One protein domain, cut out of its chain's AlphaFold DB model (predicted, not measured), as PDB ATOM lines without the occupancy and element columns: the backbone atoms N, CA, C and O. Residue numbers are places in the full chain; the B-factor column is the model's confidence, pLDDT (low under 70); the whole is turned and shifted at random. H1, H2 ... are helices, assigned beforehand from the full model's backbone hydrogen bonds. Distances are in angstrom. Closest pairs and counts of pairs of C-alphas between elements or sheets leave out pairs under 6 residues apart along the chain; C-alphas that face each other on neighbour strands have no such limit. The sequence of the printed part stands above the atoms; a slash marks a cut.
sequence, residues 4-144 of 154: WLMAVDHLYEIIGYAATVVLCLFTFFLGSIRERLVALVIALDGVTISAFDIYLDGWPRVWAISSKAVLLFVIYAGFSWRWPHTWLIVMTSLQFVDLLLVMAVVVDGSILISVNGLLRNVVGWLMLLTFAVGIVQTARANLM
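What this domain is: This is residues 4 to 144 of the 154 residues of an uncharacterized protein of Brevundimonas variabilis (UniProt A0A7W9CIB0). Five long helices stand side by side in an up-and-down bundle, each running against the one before it, and go round in chain order from H1 to H5, with H5 coming back beside H1. H1 slants away from the others toward residue 4, and the longest helix, H5, runs past the ends of its neighbours toward residue 144. The printed part has 141 residues with five named helices, H1 to H5, and no named strand; the class is all helix. It is compact, with a radius of gyration of the C-alphas of 15.8 A and spans of 51 by 35 by 21 A.

How they stand to each other: H5, residues 113 to 144, touches H4, residues 86 to 107, closest at the C-alphas of Asp 98 and Arg 120, 5.7 A apart; this hairpin has a shallow tilt of 11 degrees. With residues 121 to 128 alone H5 touches H1, residues 4 to 30, the same way at a shallow tilt of 23 degrees; the closest C-alphas, of Thr 20 and Leu 128, are 7.0 A apart. H1 also forms a hairpin with H2, residues 33 to 55, touching it with residues 17 to 29 alone, closest at C-alphas 28 and 36, 4.5 A. H3, residues 59 to 82, touches H4 at C-alphas 76 and 92, their closest, 6.1 A apart. H2 and H3 only just touch, with 3 pairs of C-alphas within 8 A, the closest being Phe 52 and Arg 61 at 6.4 A. H2 and H4 are close but not clearly touching, at 8.0 A between C-alphas 38 and 88. H1 and H3 are apart. In H1, H2, H3, H4 and H5 every O i to N i+4 pair is within hydrogen-bond range.

Where its parts are: H5 measures 46.4 A from first to last C-alpha, H1 38.6 A, H3 34.9 A, H2 32.3 A and H4 31.5 A. C-alpha 4 is at (210.085, 172.456, 200.619) and C-alpha 144 at (160.715, 176.474, 201.911).

The domain as a whole: The C-alphas farthest apart, of Ser 110 and Met 144, are 52.0 A apart. The printed part has no cut, and its four links are tight. Mean pLDDT of the printed part is 70.3; 59 residues are under 70, among them 4 to 21 and 45 to 57.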
ATOM      1  N   TRP A   4     211.214 171.582 200.307       60.69
ATOM      2  CA  TRP A   4     210.085 172.456 200.619       60.69
ATOM      3  C   TRP A   4     208.810 172.092 199.842       60.69
ATOM      4  O   TRP A   4     207.724 172.231 200.390       60.69
ATOM      5  N   LEU A   5     208.924 171.581 198.610       53.62
ATOM      6  CA  LEU A   5     207.766 171.161 197.807       53.62
ATOM      7  C   LEU A   5     207.079 169.937 198.432       53.62
ATOM      8  O   LEU A   5     205.872 169.957 198.625       53.62
ATOM      9  N   MET A   6     207.862 168.948 198.880       57.97
ATOM     10  CA  MET A   6     207.337 167.793 199.627       57.97
ATOM     11  C   MET A   6     206.645 168.201 200.937       57.97
ATOM     12  O   MET A   6     205.609 167.646 201.287       57.97
ATOM     13  N   ALA A   7     207.194 169.178 201.664       59.88
ATOM     14  CA  ALA A   7     206.582 169.661 202.902       59.88
ATOM     15  C   ALA A   7     205.239 170.370 202.654       59.88
ATOM     16  O   ALA A   7     204.310 170.237 203.447       59.88
ATOM     17  N   VAL A   8     205.136 171.109 201.548       61.12
ATOM     18  CA  VAL A   8     203.905 171.789 201.132       61.12
ATOM     19  C   VAL A   8     202.846 170.782 200.677       61.12
ATOM     20  O   VAL A   8     201.691 170.909 201.083       61.12
ATOM     21  N   ASP A   9     203.231 169.756 199.916       57.91
ATOM     22  CA  ASP A   9     202.319 168.691 199.477       57.91
ATOM     23  C   ASP A   9     201.709 167.943 200.674       57.91
ATOM     24  O   ASP A   9     200.486 167.812 200.760       57.91
ATOM     25  N   HIS A  10     202.527 167.567 201.665       60.06
ATOM     26  CA  HIS A  10     202.033 166.955 202.902       60.06
ATOM     27  C   HIS A  10     201.124 167.886 203.714       60.06
ATOM     28  O   HIS A  10     200.145 167.435 204.307       60.06
ATOM     29  N   LEU A  11     201.415 169.190 203.751       64.00
ATOM     30  CA  LEU A  11     200.569 170.151 204.456       64.00
ATOM     31  C   LEU A  11     199.178 170.246 203.808       64.00
ATOM     32  O   LEU A  11     198.172 170.241 204.518       64.00
ATOM     33  N   TYR A  12     199.108 170.302 202.474       59.16
ATOM     34  CA  TYR A  12     197.835 170.328 201.748       59.16
ATOM     35  C   TYR A  12     197.030 169.048 201.941       59.16
ATOM     36  O   TYR A  12     195.814 169.113 202.123       59.16
ATOM     37  N   GLU A  13     197.704 167.906 201.947       61.75
ATOM     38  CA  GLU A  13     197.093 166.606 202.192       61.75
ATOM     39  C   GLU A  13     196.479 166.532 203.604       61.75
ATOM     40  O   GLU A  13     195.304 166.190 203.757       61.75
ATOM     41  N   ILE A  14     197.211 166.976 204.633       65.69
ATOM     42  CA  ILE A  14     196.718 167.039 206.021       65.69
ATOM     43  C   ILE A  14     195.521 167.989 206.149       65.69
ATOM     44  O   ILE A  14     194.534 167.653 206.807       65.69
ATOM     45  N   ILE A  15     195.579 169.167 205.521       64.06
ATOM     46  CA  ILE A  15     194.474 170.136 205.538       64.06
ATOM     47  C   ILE A  15     193.242 169.556 204.831       64.06
ATOM     48  O   ILE A  15     192.129 169.704 205.336       64.06
ATOM     49  N   GLY A  16     193.427 168.858 203.707       63.22
ATOM     50  CA  GLY A  16     192.356 168.175 202.980       63.22
ATOM     51  C   GLY A  16     191.676 167.091 203.819       63.22
ATOM     52  O   GLY A  16     190.444 167.064 203.917       63.22
ATOM     53  N   TYR A  17     192.452 166.253 204.510       65.56
ATOM     54  CA  TYR A  17     191.909 165.261 205.441       65.56
ATOM     55  C   TYR A  17     191.184 165.910 206.620       65.56
ATOM     56  O   TYR A  17     190.056 165.523 206.932       65.56
ATOM     57  N   ALA A  18     191.778 166.930 207.242       64.12
ATOM     58  CA  ALA A  18     191.167 167.646 208.357       64.12
ATOM     59  C   ALA A  18     189.841 168.307 207.950       64.12
ATOM     60  O   ALA A  18     188.843 168.170 208.660       64.12
ATOM     61  N   ALA A  19     189.796 168.958 206.784       64.94
ATOM     62  CA  ALA A  19     188.579 169.551 206.240       64.94
ATOM     63  C   ALA A  19     187.498 168.489 206.003       64.94
ATOM     64  O   ALA A  19     186.352 168.685 206.402       64.94
ATOM     65  N   THR A  20     187.865 167.339 205.433       67.50
ATOM     66  CA  THR A  20     186.939 166.227 205.179       67.50
ATOM     67  C   THR A  20     186.380 165.645 206.478       67.50
ATOM     68  O   THR A  20     185.169 165.469 206.600       67.50
ATOM     69  N   VAL A  21     187.226 165.417 207.488       69.38
ATOM     70  CA  VAL A  21     186.808 164.910 208.806       69.38
ATOM     71  C   VAL A  21     185.866 165.893 209.498       69.38
ATOM     72  O   VAL A  21     184.801 165.493 209.968       69.38
ATOM     73  N   VAL A  22     186.217 167.181 209.530       70.81
ATOM     74  CA  VAL A  22     185.380 168.223 210.142       70.81
ATOM     75  C   VAL A  22     184.024 168.308 209.441       70.81
ATOM     76  O   VAL A  22     182.992 168.355 210.111       70.81
ATOM     77  N   LEU A  23     184.002 168.264 208.107       67.00
ATOM     78  CA  LEU A  23     182.774 168.339 207.322       67.00
ATOM     79  C   LEU A  23     181.892 167.094 207.518       67.00
ATOM     80  O   LEU A  23     180.681 167.218 207.714       67.00
ATOM     81  N   CYS A  24     182.484 165.895 207.541       70.56
ATOM     82  CA  CYS A  24     181.777 164.654 207.851       70.56
ATOM     83  C   CYS A  24     181.184 164.675 209.264       70.56
ATOM     84  O   CYS A  24     180.020 164.322 209.429       70.56
ATOM     85  N   LEU A  25     181.932 165.136 210.273       75.31
ATOM     86  CA  LEU A  25     181.429 165.263 211.643       75.31
ATOM     87  C   LEU A  25     180.269 166.258 211.714       75.31
ATOM     88  O   LEU A  25     179.207 165.925 212.236       75.31
ATOM     89  N   PHE A  26     180.431 167.446 211.127       68.00
ATOM     90  CA  PHE A  26     179.389 168.474 211.107       68.00
ATOM     91  C   PHE A  26     178.090 167.937 210.497       68.00
ATOM     92  O   PHE A  26     177.003 168.114 211.048       68.00
ATOM     93  N   THR A  27     178.210 167.190 209.404       68.19
ATOM     94  CA  THR A  27     177.062 166.638 208.679       68.19
ATOM     95  C   THR A  27     176.476 165.405 209.363       68.19
ATOM     96  O   THR A  27     175.269 165.188 209.318       68.19
ATOM     97  N   PHE A  28     177.288 164.623 210.074       76.25
ATOM     98  CA  PHE A  28     176.797 163.516 210.889       76.25
ATOM     99  C   PHE A  28     175.952 164.007 212.077       76.25
ATOM    100  O   PHE A  28     174.910 163.425 212.386       76.25
ATOM    101  N   PHE A  29     176.356 165.102 212.728       76.38
ATOM    102  CA  PHE A  29     175.618 165.652 213.868       76.38
ATOM    103  C   PHE A  29     174.386 166.463 213.447       76.38
ATOM    104  O   PHE A  29     173.314 166.295 214.035       76.38
ATOM    105  N   LEU A  30     174.507 167.305 212.417       70.19
ATOM    106  CA  LEU A  30     173.465 168.269 212.038       70.19
ATOM    107  C   LEU A  30     172.598 167.822 210.858       70.19
ATOM    108  O   LEU A  30     171.515 168.367 210.654       70.19
ATOM    109  N   GLY A  31     173.051 166.830 210.094       62.28
ATOM    110  CA  GLY A  31     172.352 166.344 208.914       62.28
ATOM    111  C   GLY A  31     171.179 165.419 209.234       62.28
ATOM    112  O   GLY A  31     171.115 164.748 210.270       62.28
ATOM    113  N   SER A  32     170.254 165.353 208.287       71.56
ATOM    114  CA  SER A  32     169.216 164.331 208.176       71.56
ATOM    115  C   SER A  32     169.822 162.927 208.032       71.56
ATOM    116  O   SER A  32     170.967 162.775 207.620       71.56
ATOM    117  N   ILE A  33     169.046 161.868 208.304       76.44
ATOM    118  CA  ILE A  33     169.494 160.461 208.167       76.44
ATOM    119  C   ILE A  33     170.216 160.188 206.834       76.44
ATOM    120  O   ILE A  33     171.181 159.431 206.802       76.44
ATOM    121  N   ARG A  34     169.786 160.837 205.746       71.44
ATOM    122  CA  ARG A  34     170.402 160.707 204.416       71.44
ATOM    123  C   ARG A  34     171.813 161.286 204.395       71.44
ATOM    124  O   ARG A  34     172.747 160.618 203.976       71.44
ATOM    125  N   GLU A  35     171.967 162.505 204.891       69.19
ATOM    126  CA  GLU A  35     173.250 163.207 204.943       69.19
ATOM    127  C   GLU A  35     174.222 162.522 205.916       69.19
ATOM    128  O   GLU A  35     175.417 162.449 205.639       69.19
ATOM    129  N   ARG A  36     173.706 161.916 206.995       76.38
ATOM    130  CA  ARG A  36     174.498 161.105 207.935       76.38
ATOM    131  C   ARG A  36     175.080 159.853 207.289       76.38
ATOM    132  O   ARG A  36     176.254 159.565 207.496       76.38
ATOM    133  N   LEU A  37     174.284 159.118 206.506       71.94
ATOM    134  CA  LEU A  37     174.761 157.928 205.788       71.94
ATOM    135  C   LEU A  37     175.866 158.285 204.791       71.94
ATOM    136  O   LEU A  37     176.840 157.557 204.655       71.94
ATOM    137  N   VAL A  38     175.748 159.434 204.134       69.81
ATOM    138  CA  VAL A  38     176.720 159.900 203.139       69.81
ATOM    139  C   VAL A  38     178.001 160.372 203.805       69.81
ATOM    140  O   VAL A  38     179.087 159.989 203.378       69.81
ATOM    141  N   ALA A  39     177.883 161.129 204.897       71.00
ATOM    142  CA  ALA A  39     179.018 161.507 205.729       71.00
ATOM    143  C   ALA A  39     179.778 160.271 206.236       71.00
ATOM    144  O   ALA A  39     181.007 160.268 206.230       71.00
ATOM    145  N   LEU A  40     179.054 159.211 206.620       75.19
ATOM    146  CA  LEU A  40     179.639 157.941 207.044       75.19
ATOM    147  C   LEU A  40     180.389 157.248 205.899       75.19
ATOM    148  O   LEU A  40     181.509 156.794 206.105       75.19
ATOM    149  N   VAL A  41     179.802 157.195 204.697       71.31
ATOM    150  CA  VAL A  41     180.451 156.612 203.512       71.31
ATOM    151  C   VAL A  41     181.725 157.380 203.159       71.31
ATOM    152  O   VAL A  41     182.760 156.755 202.981       71.31
ATOM    153  N   ILE A  42     181.688 158.716 203.133       70.69
ATOM    154  CA  ILE A  42     182.866 159.556 202.852       70.69
ATOM    155  C   ILE A  42     183.942 159.389 203.938       70.69
ATOM    156  O   ILE A  42     185.128 159.306 203.624       70.69
ATOM    157  N   ALA A  43     183.551 159.293 205.212       71.38
ATOM    158  CA  ALA A  43     184.495 159.081 206.307       71.38
ATOM    159  C   ALA A  43     185.165 157.697 206.228       71.38
ATOM    160  O   ALA A  43     186.382 157.595 206.364       71.38
ATOM    161  N   LEU A  44     184.389 156.642 205.958       70.38
ATOM    162  CA  LEU A  44     184.912 155.294 205.710       70.38
ATOM    163  C   LEU A  44     185.851 155.270 204.501       70.38
ATOM    164  O   LEU A  44     186.887 154.606 204.549       70.38
ATOM    165  N   ASP A  45     185.517 156.012 203.448       69.25
ATOM    166  CA  ASP A  45     186.318 156.144 202.233       69.25
ATOM    167  C   ASP A  45     187.698 156.768 202.510       69.25
ATOM    168  O   ASP A  45     188.725 156.206 202.123       69.25
ATOM    169  N   GLY A  46     187.725 157.875 203.260       66.19
ATOM    170  CA  GLY A  46     188.959 158.561 203.652       66.19
ATOM    171  C   GLY A  46     189.837 157.732 204.596       66.19
ATOM    172  O   GLY A  46     191.058 157.680 204.423       66.19
ATOM    173  N   VAL A  47     189.228 157.025 205.556       67.25
ATOM    174  CA  VAL A  47     189.951 156.118 206.465       67.25
ATOM    175  C   VAL A  47     190.530 154.927 205.707       67.25
ATOM    176  O   VAL A  47     191.674 154.557 205.948       67.25
ATOM    177  N   THR A  48     189.780 154.343 204.767       65.44
ATOM    178  CA  THR A  48     190.275 153.210 203.969       65.44
ATOM    179  C   THR A  48     191.406 153.611 203.032       65.44
ATOM    180  O   THR A  48     192.377 152.872 202.953       65.44
ATOM    181  N   ILE A  49     191.347 154.777 202.378       64.19
ATOM    182  CA  ILE A  49     192.475 155.278 201.566       64.19
ATOM    183  C   ILE A  49     193.724 155.410 202.427       64.19
ATOM    184  O   ILE A  49     194.756 154.843 202.088       64.19
ATOM    185  N   SER A  50     193.602 156.095 203.564       64.19
ATOM    186  CA  SER A  50     194.735 156.351 204.455       64.19
ATOM    187  C   SER A  50     195.308 155.046 205.017       64.19
ATOM    188  O   SER A  50     196.517 154.861 205.057       64.19
ATOM    189  N   ALA A  51     194.454 154.100 205.414       62.75
ATOM    190  CA  ALA A  51     194.895 152.812 205.941       62.75
ATOM    191  C   ALA A  51     195.521 151.917 204.858       62.75
ATOM    192  O   ALA A  51     196.516 151.246 205.124       62.75
ATOM    193  N   PHE A  52     194.968 151.897 203.643       66.44
ATOM    194  CA  PHE A  52     195.480 151.054 202.564       66.44
ATOM    195  C   PHE A  52     196.762 151.607 201.939       66.44
ATOM    196  O   PHE A  52     197.635 150.803 201.634       66.44
ATOM    197  N   ASP A  53     196.915 152.929 201.802       62.69
ATOM    198  CA  ASP A  53     198.168 153.533 201.317       62.69
ATOM    199  C   ASP A  53     199.314 153.403 202.338       62.69
ATOM    200  O   ASP A  53     200.468 153.304 201.935       62.69
ATOM    201  N   ILE A  54     199.022 153.380 203.648       63.44
ATOM    202  CA  ILE A  54     200.057 153.314 204.699       63.44
ATOM    203  C   ILE A  54     200.478 151.873 205.024       63.44
ATOM    204  O   ILE A  54     201.641 151.641 205.347       63.44
ATOM    205  N   TYR A  55     199.548 150.909 204.993       63.47
ATOM    206  CA  TYR A  55     199.793 149.563 205.537       63.47
ATOM    207  C   TYR A  55     199.822 148.432 204.502       63.47
ATOM    208  O   TYR A  55     200.247 147.330 204.855       63.47
ATOM    209  N   LEU A  56     199.361 148.643 203.263       68.81
ATOM    210  CA  LEU A  56     199.284 147.580 202.254       68.81
ATOM    211  C   LEU A  56     200.101 147.918 201.003       68.81
ATOM    212  O   LEU A  56     199.764 148.831 200.258       68.81
ATOM    213  N   ASP A  57     201.088 147.074 200.705       66.50
ATOM    214  CA  ASP A  57     201.865 147.118 199.463       66.50
ATOM    215  C   ASP A  57     201.591 145.897 198.573       66.50
ATOM    216  O   ASP A  57     201.292 144.803 199.052       66.50
ATOM    217  N   GLY A  58     201.711 146.072 197.253       71.06
ATOM    218  CA  GLY A  58     201.613 144.990 196.265       71.06
ATOM    219  C   GLY A  58     200.197 144.425 196.071       71.06
ATOM    220  O   GLY A  58     199.217 145.160 195.972       71.06
ATOM    221  N   TRP A  59     200.076 143.096 195.980       69.88
ATOM    222  CA  TRP A  59     198.802 142.408 195.711       69.88
ATOM    223  C   TRP A  59     197.682 142.698 196.730       69.88
ATOM    224  O   TRP A  59     196.557 142.949 196.297       69.88
ATOM    225  N   PRO A  60     197.932 142.719 198.056       71.19
ATOM    226  CA  PRO A  60     196.923 143.097 199.051       71.19
ATOM    227  C   PRO A  60     196.276 144.464 198.802       71.19
ATOM    228  O   PRO A  60     195.066 144.610 198.979       71.19
ATOM    229  N   ARG A  61     197.053 145.446 198.327       70.69
ATOM    230  CA  ARG A  61     196.553 146.781 197.974       70.69
ATOM    231  C   ARG A  61     195.547 146.712 196.823       70.69
ATOM    232  O   ARG A  61     194.471 147.297 196.911       70.69
ATOM    233  N   VAL A  62     195.849 145.937 195.780       71.62
ATOM    234  CA  VAL A  62     194.963 145.729 194.617       71.62
ATOM    235  C   VAL A  62     193.623 145.117 195.042       71.62
ATOM    236  O   VAL A  62     192.561 145.592 194.631       71.62
ATOM    237  N   TRP A  63     193.655 144.087 195.893       70.94
ATOM    238  CA  TRP A  63     192.445 143.439 196.412       70.94
ATOM    239  C   TRP A  63     191.603 144.392 197.259       70.94
ATOM    240  O   TRP A  63     190.383 144.456 197.087       70.94
ATOM    241  N   ALA A  64     192.248 145.178 198.122       69.81
ATOM    242  CA  ALA A  64     191.583 146.173 198.950       69.81
ATOM    243  C   ALA A  64     190.873 147.236 198.094       69.81
ATOM    244  O   ALA A  64     189.671 147.457 198.258       69.81
ATOM    245  N   ILE A  65     191.564 147.817 197.108       71.31
ATOM    246  CA  ILE A  65     190.979 148.822 196.208       71.31
ATOM    247  C   ILE A  65     189.840 148.219 195.365       71.31
ATOM    248  O   ILE A  65     188.797 148.850 195.190       71.31
ATOM    249  N   SER A  66     189.977 146.973 194.898       70.12
ATOM    250  CA  SER A  66     188.926 146.291 194.125       70.12
ATOM    251  C   SER A  66     187.671 146.031 194.964       70.12
ATOM    252  O   SER A  66     186.556 146.297 194.516       70.12
ATOM    253  N   SER A  67     187.836 145.570 196.208       70.88
ATOM    254  CA  SER A  67     186.714 145.369 197.134       70.88
ATOM    255  C   SER A  67     185.979 146.680 197.439       70.88
ATOM    256  O   SER A  67     184.749 146.720 197.482       70.88
ATOM    257  N   LYS A  68     186.731 147.783 197.546       69.56
ATOM    258  CA  LYS A  68     186.200 149.133 197.726       69.56
ATOM    259  C   LYS A  68     185.398 149.602 196.507       69.56
ATOM    260  O   LYS A  68     184.311 150.147 196.682       69.56
ATOM    261  N   ALA A  69     185.876 149.338 195.290       70.06
ATOM    262  CA  ALA A  69     185.145 149.660 194.062       70.06
ATOM    263  C   ALA A  69     183.768 148.982 194.022       70.06
ATOM    264  O   ALA A  69     182.768 149.621 193.698       70.06
ATOM    265  N   VAL A  70     183.705 147.701 194.404       72.62
ATOM    266  CA  VAL A  70     182.444 146.945 194.477       72.62
ATOM    267  C   VAL A  70     181.509 147.544 195.527       72.62
ATOM    268  O   VAL A  70     180.323 147.722 195.259       72.62
ATOM    269  N   LEU A  71     182.032 147.907 196.701       74.00
ATOM    270  CA  LEU A  71     181.238 148.531 197.759       74.00
ATOM    271  C   LEU A  71     180.641 149.871 197.298       74.00
ATOM    272  O   LEU A  71     179.441 150.094 197.445       74.00
ATOM    273  N   LEU A  72     181.460 150.732 196.685       72.00
ATOM    274  CA  LEU A  72     181.017 152.008 196.120       72.00
ATOM    275  C   LEU A  72     179.997 151.812 194.996       72.00
ATOM    276  O   LEU A  72     179.045 152.582 194.908       72.00
ATOM    277  N   PHE A  73     180.134 150.761 194.184       72.88
ATOM    278  CA  PHE A  73     179.168 150.437 193.133       72.88
ATOM    279  C   PHE A  73     177.802 150.061 193.710       72.88
ATOM    280  O   PHE A  73     176.770 150.546 193.249       72.88
ATOM    281  N   VAL A  74     177.787 149.232 194.756       73.12
ATOM    282  CA  VAL A  74     176.553 148.841 195.452       73.12
ATOM    283  C   VAL A  74     175.906 150.050 196.129       73.12
ATOM    284  O   VAL A  74     174.690 150.224 196.045       73.12
ATOM    285  N   ILE A  75     176.707 150.918 196.753       71.50
ATOM    286  CA  ILE A  75     176.227 152.159 197.375       71.50
ATOM    287  C   ILE A  75     175.645 153.102 196.317       71.50
ATOM    288  O   ILE A  75     174.543 153.614 196.507       71.50
ATOM    289  N   TYR A  76     176.336 153.282 195.188       68.50
ATOM    290  CA  TYR A  76     175.856 154.060 194.049       68.50
ATOM    291  C   TYR A  76     174.506 153.536 193.557       68.50
ATOM    292  O   TYR A  76     173.548 154.301 193.491       68.50
ATOM    293  N   ALA A  77     174.404 152.230 193.290       69.06
ATOM    294  CA  ALA A  77     173.174 151.596 192.825       69.06
ATOM    295  C   ALA A  77     172.025 151.754 193.839       69.06
ATOM    296  O   ALA A  77     170.889 152.055 193.465       69.06
ATOM    297  N   GLY A  78     172.321 151.606 195.135       71.19
ATOM    298  CA  GLY A  78     171.355 151.795 196.215       71.19
ATOM    299  C   GLY A  78     170.863 153.239 196.322       71.19
ATOM    300  O   GLY A  78     169.658 153.477 196.443       71.19
ATOM    301  N   PHE A  79     171.768 154.213 196.226       68.00
ATOM    302  CA  PHE A  79     171.415 155.629 196.243       68.00
ATOM    303  C   PHE A  79     170.655 156.038 194.983       68.00
ATOM    304  O   PHE A  79     169.600 156.654 195.113       68.00
ATOM    305  N   SER A  80     171.088 155.621 193.790       69.25
ATOM    306  CA  SER A  80     170.381 155.915 192.539       69.25
ATOM    307  C   SER A  80     168.975 155.317 192.506       69.25
ATOM    308  O   SER A  80     168.062 155.936 191.965       69.25
ATOM    309  N   TRP A  81     168.778 154.138 193.110       69.00
ATOM    310  CA  TRP A  81     167.473 153.479 193.180       69.00
ATOM    311  C   TRP A  81     166.545 154.125 194.213       69.00
ATOM    312  O   TRP A  81     165.366 154.357 193.950       69.00
ATOM    313  N   ARG A  82     167.048 154.385 195.427       69.62
ATOM    314  CA  ARG A  82     166.201 154.800 196.554       69.62
ATOM    315  C   ARG A  82     165.992 156.311 196.631       69.62
ATOM    316  O   ARG A  82     164.933 156.734 197.110       69.62
ATOM    317  N   TRP A  83     166.980 157.099 196.201       64.38
ATOM    318  CA  TRP A  83     167.008 158.559 196.299       64.38
ATOM    319  C   TRP A  83     167.773 159.187 195.117       64.38
ATOM    320  O   TRP A  83     168.970 159.450 195.238       64.38
ATOM    321  N   PRO A  84     167.098 159.525 194.006       62.56
ATOM    322  CA  PRO A  84     167.729 160.090 192.809       62.56
ATOM    323  C   PRO A  84     168.113 161.576 192.980       62.56
ATOM    324  O   PRO A  84     167.924 162.390 192.078       62.56
ATOM    325  N   HIS A  85     168.619 161.971 194.152       65.75
ATOM    326  CA  HIS A  85     169.125 163.324 194.372       65.75
ATOM    327  C   HIS A  85     170.422 163.500 193.588       65.75
ATOM    328  O   HIS A  85     171.390 162.768 193.789       65.75
ATOM    329  N   THR A  86     170.453 164.497 192.708       68.12
ATOM    330  CA  THR A  86     171.537 164.706 191.737       68.12
ATOM    331  C   THR A  86     172.909 164.854 192.402       68.12
ATOM    332  O   THR A  86     173.899 164.348 191.887       68.12
ATOM    333  N   TRP A  87     172.978 165.478 193.583       70.62
ATOM    334  CA  TRP A  87     174.242 165.699 194.296       70.62
ATOM    335  C   TRP A  87     174.832 164.419 194.906       70.62
ATOM    336  O   TRP A  87     176.052 164.296 194.987       70.62
ATOM    337  N   LEU A  88     173.989 163.449 195.284       66.94
ATOM    338  CA  LEU A  88     174.434 162.157 195.814       66.94
ATOM    339  C   LEU A  88     175.149 161.336 194.751       66.94
ATOM    340  O   LEU A  88     176.225 160.804 194.998       66.94
ATOM    341  N   ILE A  89     174.557 161.311 193.558       71.38
ATOM    342  CA  ILE A  89     175.102 160.644 192.377       71.38
ATOM    343  C   ILE A  89     176.465 161.254 192.032       71.38
ATOM    344  O   ILE A  89     177.440 160.519 191.908       71.38
ATOM    345  N   VAL A  90     176.561 162.589 191.963       77.38
ATOM    346  CA  VAL A  90     177.826 163.294 191.672       77.38
ATOM    347  C   VAL A  90     178.908 162.968 192.708       77.38
ATOM    348  O   VAL A  90     180.041 162.687 192.328       77.38
ATOM    349  N   MET A  91     178.558 162.936 193.995       72.25
ATOM    350  CA  MET A  91     179.467 162.559 195.084       72.25
ATOM    351  C   MET A  91     180.062 161.163 194.900       72.25
ATOM    352  O   MET A  91     181.279 160.987 194.921       72.25
ATOM    353  N   THR A  92     179.206 160.170 194.673       70.25
ATOM    354  CA  THR A  92     179.641 158.788 194.450       70.25
ATOM    355  C   THR A  92     180.433 158.625 193.152       70.25
ATOM    356  O   THR A  92     181.385 157.852 193.109       70.25
ATOM    357  N   SER A  93     180.116 159.391 192.104       75.06
ATOM    358  CA  SER A  93     180.893 159.399 190.860       75.06
ATOM    359  C   SER A  93     182.296 159.974 191.063       75.06
ATOM    360  O   SER A  93     183.258 159.432 190.527       75.06
ATOM    361  N   LEU A  94     182.440 161.033 191.864       78.75
ATOM    362  CA  LEU A  94     183.751 161.590 192.214       78.75
ATOM    363  C   LEU A  94     184.594 160.594 193.026       78.75
ATOM    364  O   LEU A  94     185.789 160.467 192.768       78.75
ATOM    365  N   GLN A  95     183.977 159.814 193.920       74.12
ATOM    366  CA  GLN A  95     184.659 158.721 194.630       74.12
ATOM    367  C   GLN A  95     185.169 157.633 193.673       74.12
ATOM    368  O   GLN A  95     186.273 157.120 193.847       74.12
ATOM    369  N   PHE A  96     184.406 157.313 192.624       73.12
ATOM    370  CA  PHE A  96     184.874 156.409 191.571       73.12
ATOM    371  C   PHE A  96     186.082 156.961 190.814       73.12
ATOM    372  O   PHE A  96     186.988 156.198 190.485       73.12
ATOM    373  N   VAL A  97     186.121 158.271 190.558       79.31
ATOM    374  CA  VAL A  97     187.267 158.911 189.898       79.31
ATOM    375  C   VAL A  97     188.521 158.826 190.770       79.31
ATOM    376  O   VAL A  97     189.567 158.445 190.248       79.31
ATOM    377  N   ASP A  98     188.436 159.094 192.079       76.00
ATOM    378  CA  ASP A  98     189.591 158.924 192.981       76.00
ATOM    379  C   ASP A  98     190.101 157.476 192.964       76.00
ATOM    380  O   ASP A  98     191.298 157.222 192.837       76.00
ATOM    381  N   LEU A  99     189.186 156.507 192.996       72.62
ATOM    382  CA  LEU A  99     189.541 155.092 192.988       72.62
ATOM    383  C   LEU A  99     190.204 154.658 191.668       72.62
ATOM    384  O   LEU A  99     191.164 153.885 191.684       72.62
ATOM    385  N   LEU A 100     189.747 155.194 190.532       77.94
ATOM    386  CA  LEU A 100     190.384 154.992 189.228       77.94
ATOM    387  C   LEU A 100     191.785 155.609 189.170       77.94
ATOM    388  O   LEU A 100     192.682 154.991 188.607       77.94
ATOM    389  N   LEU A 101     191.996 156.779 189.778       75.44
ATOM    390  CA  LEU A 101     193.314 157.417 189.873       75.44
ATOM    391  C   LEU A 101     194.288 156.600 190.734       75.44
ATOM    392  O   LEU A 101     195.471 156.491 190.407       75.44
ATOM    393  N   VAL A 102     193.805 155.971 191.809       73.00
ATOM    394  CA  VAL A 102     194.616 155.027 192.594       73.00
ATOM    395  C   VAL A 102     194.958 153.791 191.759       73.00
ATOM    396  O   VAL A 102     196.120 153.392 191.711       73.00
ATOM    397  N   MET A 103     193.979 153.203 191.065       71.56
ATOM    398  CA  MET A 103     194.227 152.031 190.220       71.56
ATOM    399  C   MET A 103     195.144 152.332 189.036       71.56
ATOM    400  O   MET A 103     195.958 151.485 188.686       71.56
ATOM    401  N   ALA A 104     195.066 153.527 188.453       74.00
ATOM    402  CA  ALA A 104     195.946 153.938 187.366       74.00
ATOM    403  C   ALA A 104     197.419 153.882 187.790       74.00
ATOM    404  O   ALA A 104     198.228 153.310 187.069       74.00
ATOM    405  N   VAL A 105     197.757 154.378 188.987       71.19
ATOM    406  CA  VAL A 105     199.133 154.315 189.520       71.19
ATOM    407  C   VAL A 105     199.557 152.895 189.880       71.19
ATOM    408  O   VAL A 105     200.721 152.539 189.720       71.19
ATOM    409  N   VAL A 106     198.626 152.068 190.357       70.00
ATOM    410  CA  VAL A 106     198.908 150.657 190.659       70.00
ATOM    411  C   VAL A 106     199.195 149.855 189.384       70.00
ATOM    412  O   VAL A 106     200.051 148.973 189.400       70.00
ATOM    413  N   VAL A 107     198.487 150.147 188.289       71.88
ATOM    414  CA  VAL A 107     198.657 149.477 186.989       71.88
ATOM    415  C   VAL A 107     199.869 150.017 186.231       71.88
ATOM    416  O   VAL A 107     200.588 149.242 185.603       71.88
ATOM    417  N   ASP A 108     200.110 151.325 186.298       70.06
ATOM    418  CA  ASP A 108     201.197 152.002 185.602       70.06
ATOM    419  C   ASP A 108     201.957 152.943 186.550       70.06
ATOM    420  O   ASP A 108     201.627 154.117 186.735       70.06
ATOM    421  N   GLY A 109     203.033 152.411 187.132       62.03
ATOM    422  CA  GLY A 109     203.928 153.162 188.014       62.03
ATOM    423  C   GLY A 109     204.753 154.247 187.308       62.03
ATOM    424  O   GLY A 109     205.495 154.961 187.981       62.03
ATOM    425  N   SER A 110     204.658 154.384 185.976       64.44
ATOM    426  CA  SER A 110     205.300 155.478 185.235       64.44
ATOM    427  C   SER A 110     204.513 156.792 185.300       64.44
ATOM    428  O   SER A 110     205.059 157.857 184.996       64.44
ATOM    429  N   ILE A 111     203.251 156.742 185.744       65.44
ATOM    430  CA  ILE A 111     202.438 157.931 185.994       65.44
ATOM    431  C   ILE A 111     203.118 158.771 187.078       65.44
ATOM    432  O   ILE A 111     203.395 158.293 188.180       65.44
ATOM    433  N   LEU A 112     203.369 160.053 186.779       67.88
ATOM    434  CA  LEU A 112     203.952 160.980 187.747       67.88
ATOM    435  C   LEU A 112     203.086 161.017 189.013       67.88
ATOM    436  O   LEU A 112     201.956 161.510 188.992       67.88
ATOM    437  N   ILE A 113     203.664 160.564 190.126       67.06
ATOM    438  CA  ILE A 113     203.034 160.555 191.452       67.06
ATOM    439  C   ILE A 113     202.487 161.947 191.805       67.06
ATOM    440  O   ILE A 113     201.397 162.057 192.360       67.06
ATOM    441  N   SER A 114     203.185 163.017 191.407       63.50
ATOM    442  CA  SER A 114     202.751 164.397 191.645       63.50
ATOM    443  C   SER A 114     201.515 164.806 190.835       63.50
ATOM    444  O   SER A 114     200.652 165.504 191.358       63.50
ATOM    445  N   VAL A 115     201.383 164.360 189.581       72.00
ATOM    446  CA  VAL A 115     200.200 164.644 188.749       72.00
ATOM    447  C   VAL A 115     198.995 163.878 189.284       72.00
ATOM    448  O   VAL A 115     197.908 164.444 189.391       72.00
ATOM    449  N   ASN A 116     199.194 162.621 189.686       74.81
ATOM    450  CA  ASN A 116     198.129 161.838 190.300       74.81
ATOM    451  C   ASN A 116     197.697 162.432 191.648       74.81
ATOM    452  O   ASN A 116     196.507 162.594 191.889       74.81
ATOM    453  N   GLY A 117     198.651 162.832 192.493       67.62
ATOM    454  CA  GLY A 117     198.375 163.515 193.758       67.62
ATOM    455  C   GLY A 117     197.587 164.813 193.563       67.62
ATOM    456  O   GLY A 117     196.604 165.049 194.263       67.62
ATOM    457  N   LEU A 118     197.943 165.615 192.553       74.00
ATOM    458  CA  LEU A 118     197.207 166.834 192.212       74.00
ATOM    459  C   LEU A 118     195.767 166.527 191.773       74.00
ATOM    460  O   LEU A 118     194.833 167.173 192.246       74.00
ATOM    461  N   LEU A 119     195.571 165.534 190.898       75.56
ATOM    462  CA  LEU A 119     194.243 165.130 190.428       75.56
ATOM    463  C   LEU A 119     193.366 164.616 191.573       75.56
ATOM    464  O   LEU A 119     192.213 165.029 191.683       75.56
ATOM    465  N   ARG A 120     193.917 163.786 192.463       75.50
ATOM    466  CA  ARG A 120     193.210 163.298 193.657       75.50
ATOM    467  C   ARG A 120     192.835 164.439 194.600       75.50
ATOM    468  O   ARG A 120     191.709 164.489 195.087       75.50
ATOM    469  N   ASN A 121     193.726 165.414 194.787       74.50
ATOM    470  CA  ASN A 121     193.435 166.607 195.581       74.50
ATOM    471  C   ASN A 121     192.283 167.424 194.962       74.50
ATOM    472  O   ASN A 121     191.334 167.783 195.655       74.50
ATOM    473  N   VAL A 122     192.297 167.647 193.640       76.50
ATOM    474  CA  VAL A 122     191.195 168.314 192.919       76.50
ATOM    475  C   VAL A 122     189.872 167.559 193.089       76.50
ATOM    476  O   VAL A 122     188.848 168.189 193.356       76.50
ATOM    477  N   VAL A 123     189.879 166.227 192.988       80.88
ATOM    478  CA  VAL A 123     188.690 165.395 193.238       80.88
ATOM    479  C   VAL A 123     188.189 165.573 194.673       80.88
ATOM    480  O   VAL A 123     186.993 165.788 194.870       80.88
ATOM    481  N   GLY A 124     189.086 165.585 195.663       69.06
ATOM    482  CA  GLY A 124     188.754 165.866 197.062       69.06
ATOM    483  C   GLY A 124     188.078 167.229 197.254       69.06
ATOM    484  O   GLY A 124     187.024 167.318 197.887       69.06
ATOM    485  N   TRP A 125     188.605 168.288 196.634       76.56
ATOM    486  CA  TRP A 125     187.977 169.616 196.662       76.56
ATOM    487  C   TRP A 125     186.600 169.635 195.997       76.56
ATOM    488  O   TRP A 125     185.664 170.232 196.535       76.56
ATOM    489  N   LEU A 126     186.442 168.963 194.854       80.31
ATOM    490  CA  LEU A 126     185.149 168.847 194.178       80.31
ATOM    491  C   LEU A 126     184.129 168.092 195.034       80.31
ATOM    492  O   LEU A 126     182.960 168.482 195.067       80.31
ATOM    493  N   MET A 127     184.558 167.060 195.762       76.06
ATOM    494  CA  MET A 127     183.706 166.358 196.721       76.06
ATOM    495  C   MET A 127     183.268 167.296 197.848       76.06
ATOM    496  O   MET A 127     182.069 167.419 198.090       76.06
ATOM    497  N   LEU A 128     184.194 168.029 198.479       75.00
ATOM    498  CA  LEU A 128     183.864 168.997 199.535       75.00
ATOM    499  C   LEU A 128     182.865 170.061 199.050       75.00
ATOM    500  O   LEU A 128     181.876 170.338 199.731       75.00
ATOM    501  N   LEU A 129     183.076 170.614 197.852       78.94
ATOM    502  CA  LEU A 129     182.177 171.601 197.250       78.94
ATOM    503  C   LEU A 129     180.793 171.013 196.954       78.94
ATOM    504  O   LEU A 129     179.780 171.611 197.318       78.94
ATOM    505  N   THR A 130     180.737 169.829 196.341       79.06
ATOM    506  CA  THR A 130     179.475 169.132 196.038       79.06
ATOM    507  C   THR A 130     178.699 168.836 197.320       79.06
ATOM    508  O   THR A 130     177.479 169.002 197.361       79.06
ATOM    509  N   PHE A 131     179.401 168.464 198.393       72.62
ATOM    510  CA  PHE A 131     178.792 168.245 199.699       72.62
ATOM    511  C   PHE A 131     178.209 169.522 200.291       72.62
ATOM    512  O   PHE A 131     177.049 169.539 200.694       72.62
ATOM    513  N   ALA A 132     178.999 170.599 200.319       75.06
ATOM    514  CA  ALA A 132     178.584 171.878 200.877       75.06
ATOM    515  C   ALA A 132     177.359 172.430 200.135       75.06
ATOM    516  O   ALA A 132     176.391 172.866 200.762       75.06
ATOM    517  N   VAL A 133     177.354 172.335 198.800       81.38
ATOM    518  CA  VAL A 133     176.197 172.700 197.974       81.38
ATOM    519  C   VAL A 133     174.993 171.812 198.301       81.38
ATOM    520  O   VAL A 133     173.891 172.335 198.475       81.38
ATOM    521  N   GLY A 134     175.188 170.498 198.444       74.38
ATOM    522  CA  GLY A 134     174.143 169.552 198.843       74.38
ATOM    523  C   GLY A 134     173.484 169.910 200.179       74.38
ATOM    524  O   GLY A 134     172.257 169.969 200.264       74.38
ATOM    525  N   ILE A 135     174.278 170.245 201.201       73.50
ATOM    526  CA  ILE A 135     173.787 170.671 202.523       73.50
ATOM    527  C   ILE A 135     172.972 171.966 202.411       73.50
ATOM    528  O   ILE A 135     171.853 172.049 202.923       73.50
ATOM    529  N   VAL A 136     173.487 172.975 201.699       79.44
ATOM    530  CA  VAL A 136     172.797 174.266 201.530       79.44
ATOM    531  C   VAL A 136     171.473 174.097 200.781       79.44
ATOM    532  O   VAL A 136     170.459 174.676 201.178       79.44
ATOM    533  N   GLN A 137     171.444 173.281 199.724       79.25
ATOM    534  CA  GLN A 137     170.215 173.004 198.979       79.25
ATOM    535  C   GLN A 137     169.183 172.262 199.836       79.25
ATOM    536  O   GLN A 137     168.002 172.613 199.807       79.25
ATOM    537  N   THR A 138     169.621 171.299 200.648       72.75
ATOM    538  CA  THR A 138     168.742 170.539 201.548       72.75
ATOM    539  C   THR A 138     168.174 171.431 202.654       72.75
ATOM    540  O   THR A 138     166.969 171.411 202.915       72.75
ATOM    541  N   ALA A 139     168.998 172.299 203.248       73.75
ATOM    542  CA  ALA A 139     168.548 173.292 204.223       73.75
ATOM    543  C   ALA A 139     167.535 174.276 203.610       73.75
ATOM    544  O   ALA A 139     166.493 174.550 204.209       73.75
ATOM    545  N   ARG A 140     167.795 174.758 202.387       78.62
ATOM    546  CA  ARG A 140     166.889 175.655 201.657       78.62
ATOM    547  C   ARG A 140     165.539 174.995 201.368       78.62
ATOM    548  O   ARG A 140     164.508 175.622 201.601       78.62
ATOM    549  N   ALA A 141     165.532 173.741 200.913       75.12
ATOM    550  CA  ALA A 141     164.302 172.990 200.662       75.12
ATOM    551  C   ALA A 141     163.478 172.794 201.949       75.12
ATOM    552  O   ALA A 141     162.266 173.005 201.948       75.12
ATOM    553  N   ASN A 142     164.140 172.481 203.068       75.44
ATOM    554  CA  ASN A 142     163.491 172.341 204.373       75.44
ATOM    555  C   ASN A 142     162.888 173.660 204.879       75.44
ATOM    556  O   ASN A 142     161.812 173.655 205.475       75.44
ATOM    557  N   LEU A 143     163.557 174.793 204.641       78.75
ATOM    558  CA  LEU A 143     163.023 176.114 204.978       78.75
ATOM    559  C   LEU A 143     161.806 176.466 204.116       78.75
ATOM    560  O   LEU A 143     160.793 176.896 204.657       78.75
ATOM    561  N   MET A 144     161.858 176.231 202.803       77.19
ATOM    562  CA  MET A 144     160.715 176.474 201.911       77.19
ATOM    563  C   MET A 144     159.490 175.635 202.291       77.19
ATOM    564  O   MET A 144     158.380 176.161 202.317       77.19
TER     565      MET A 144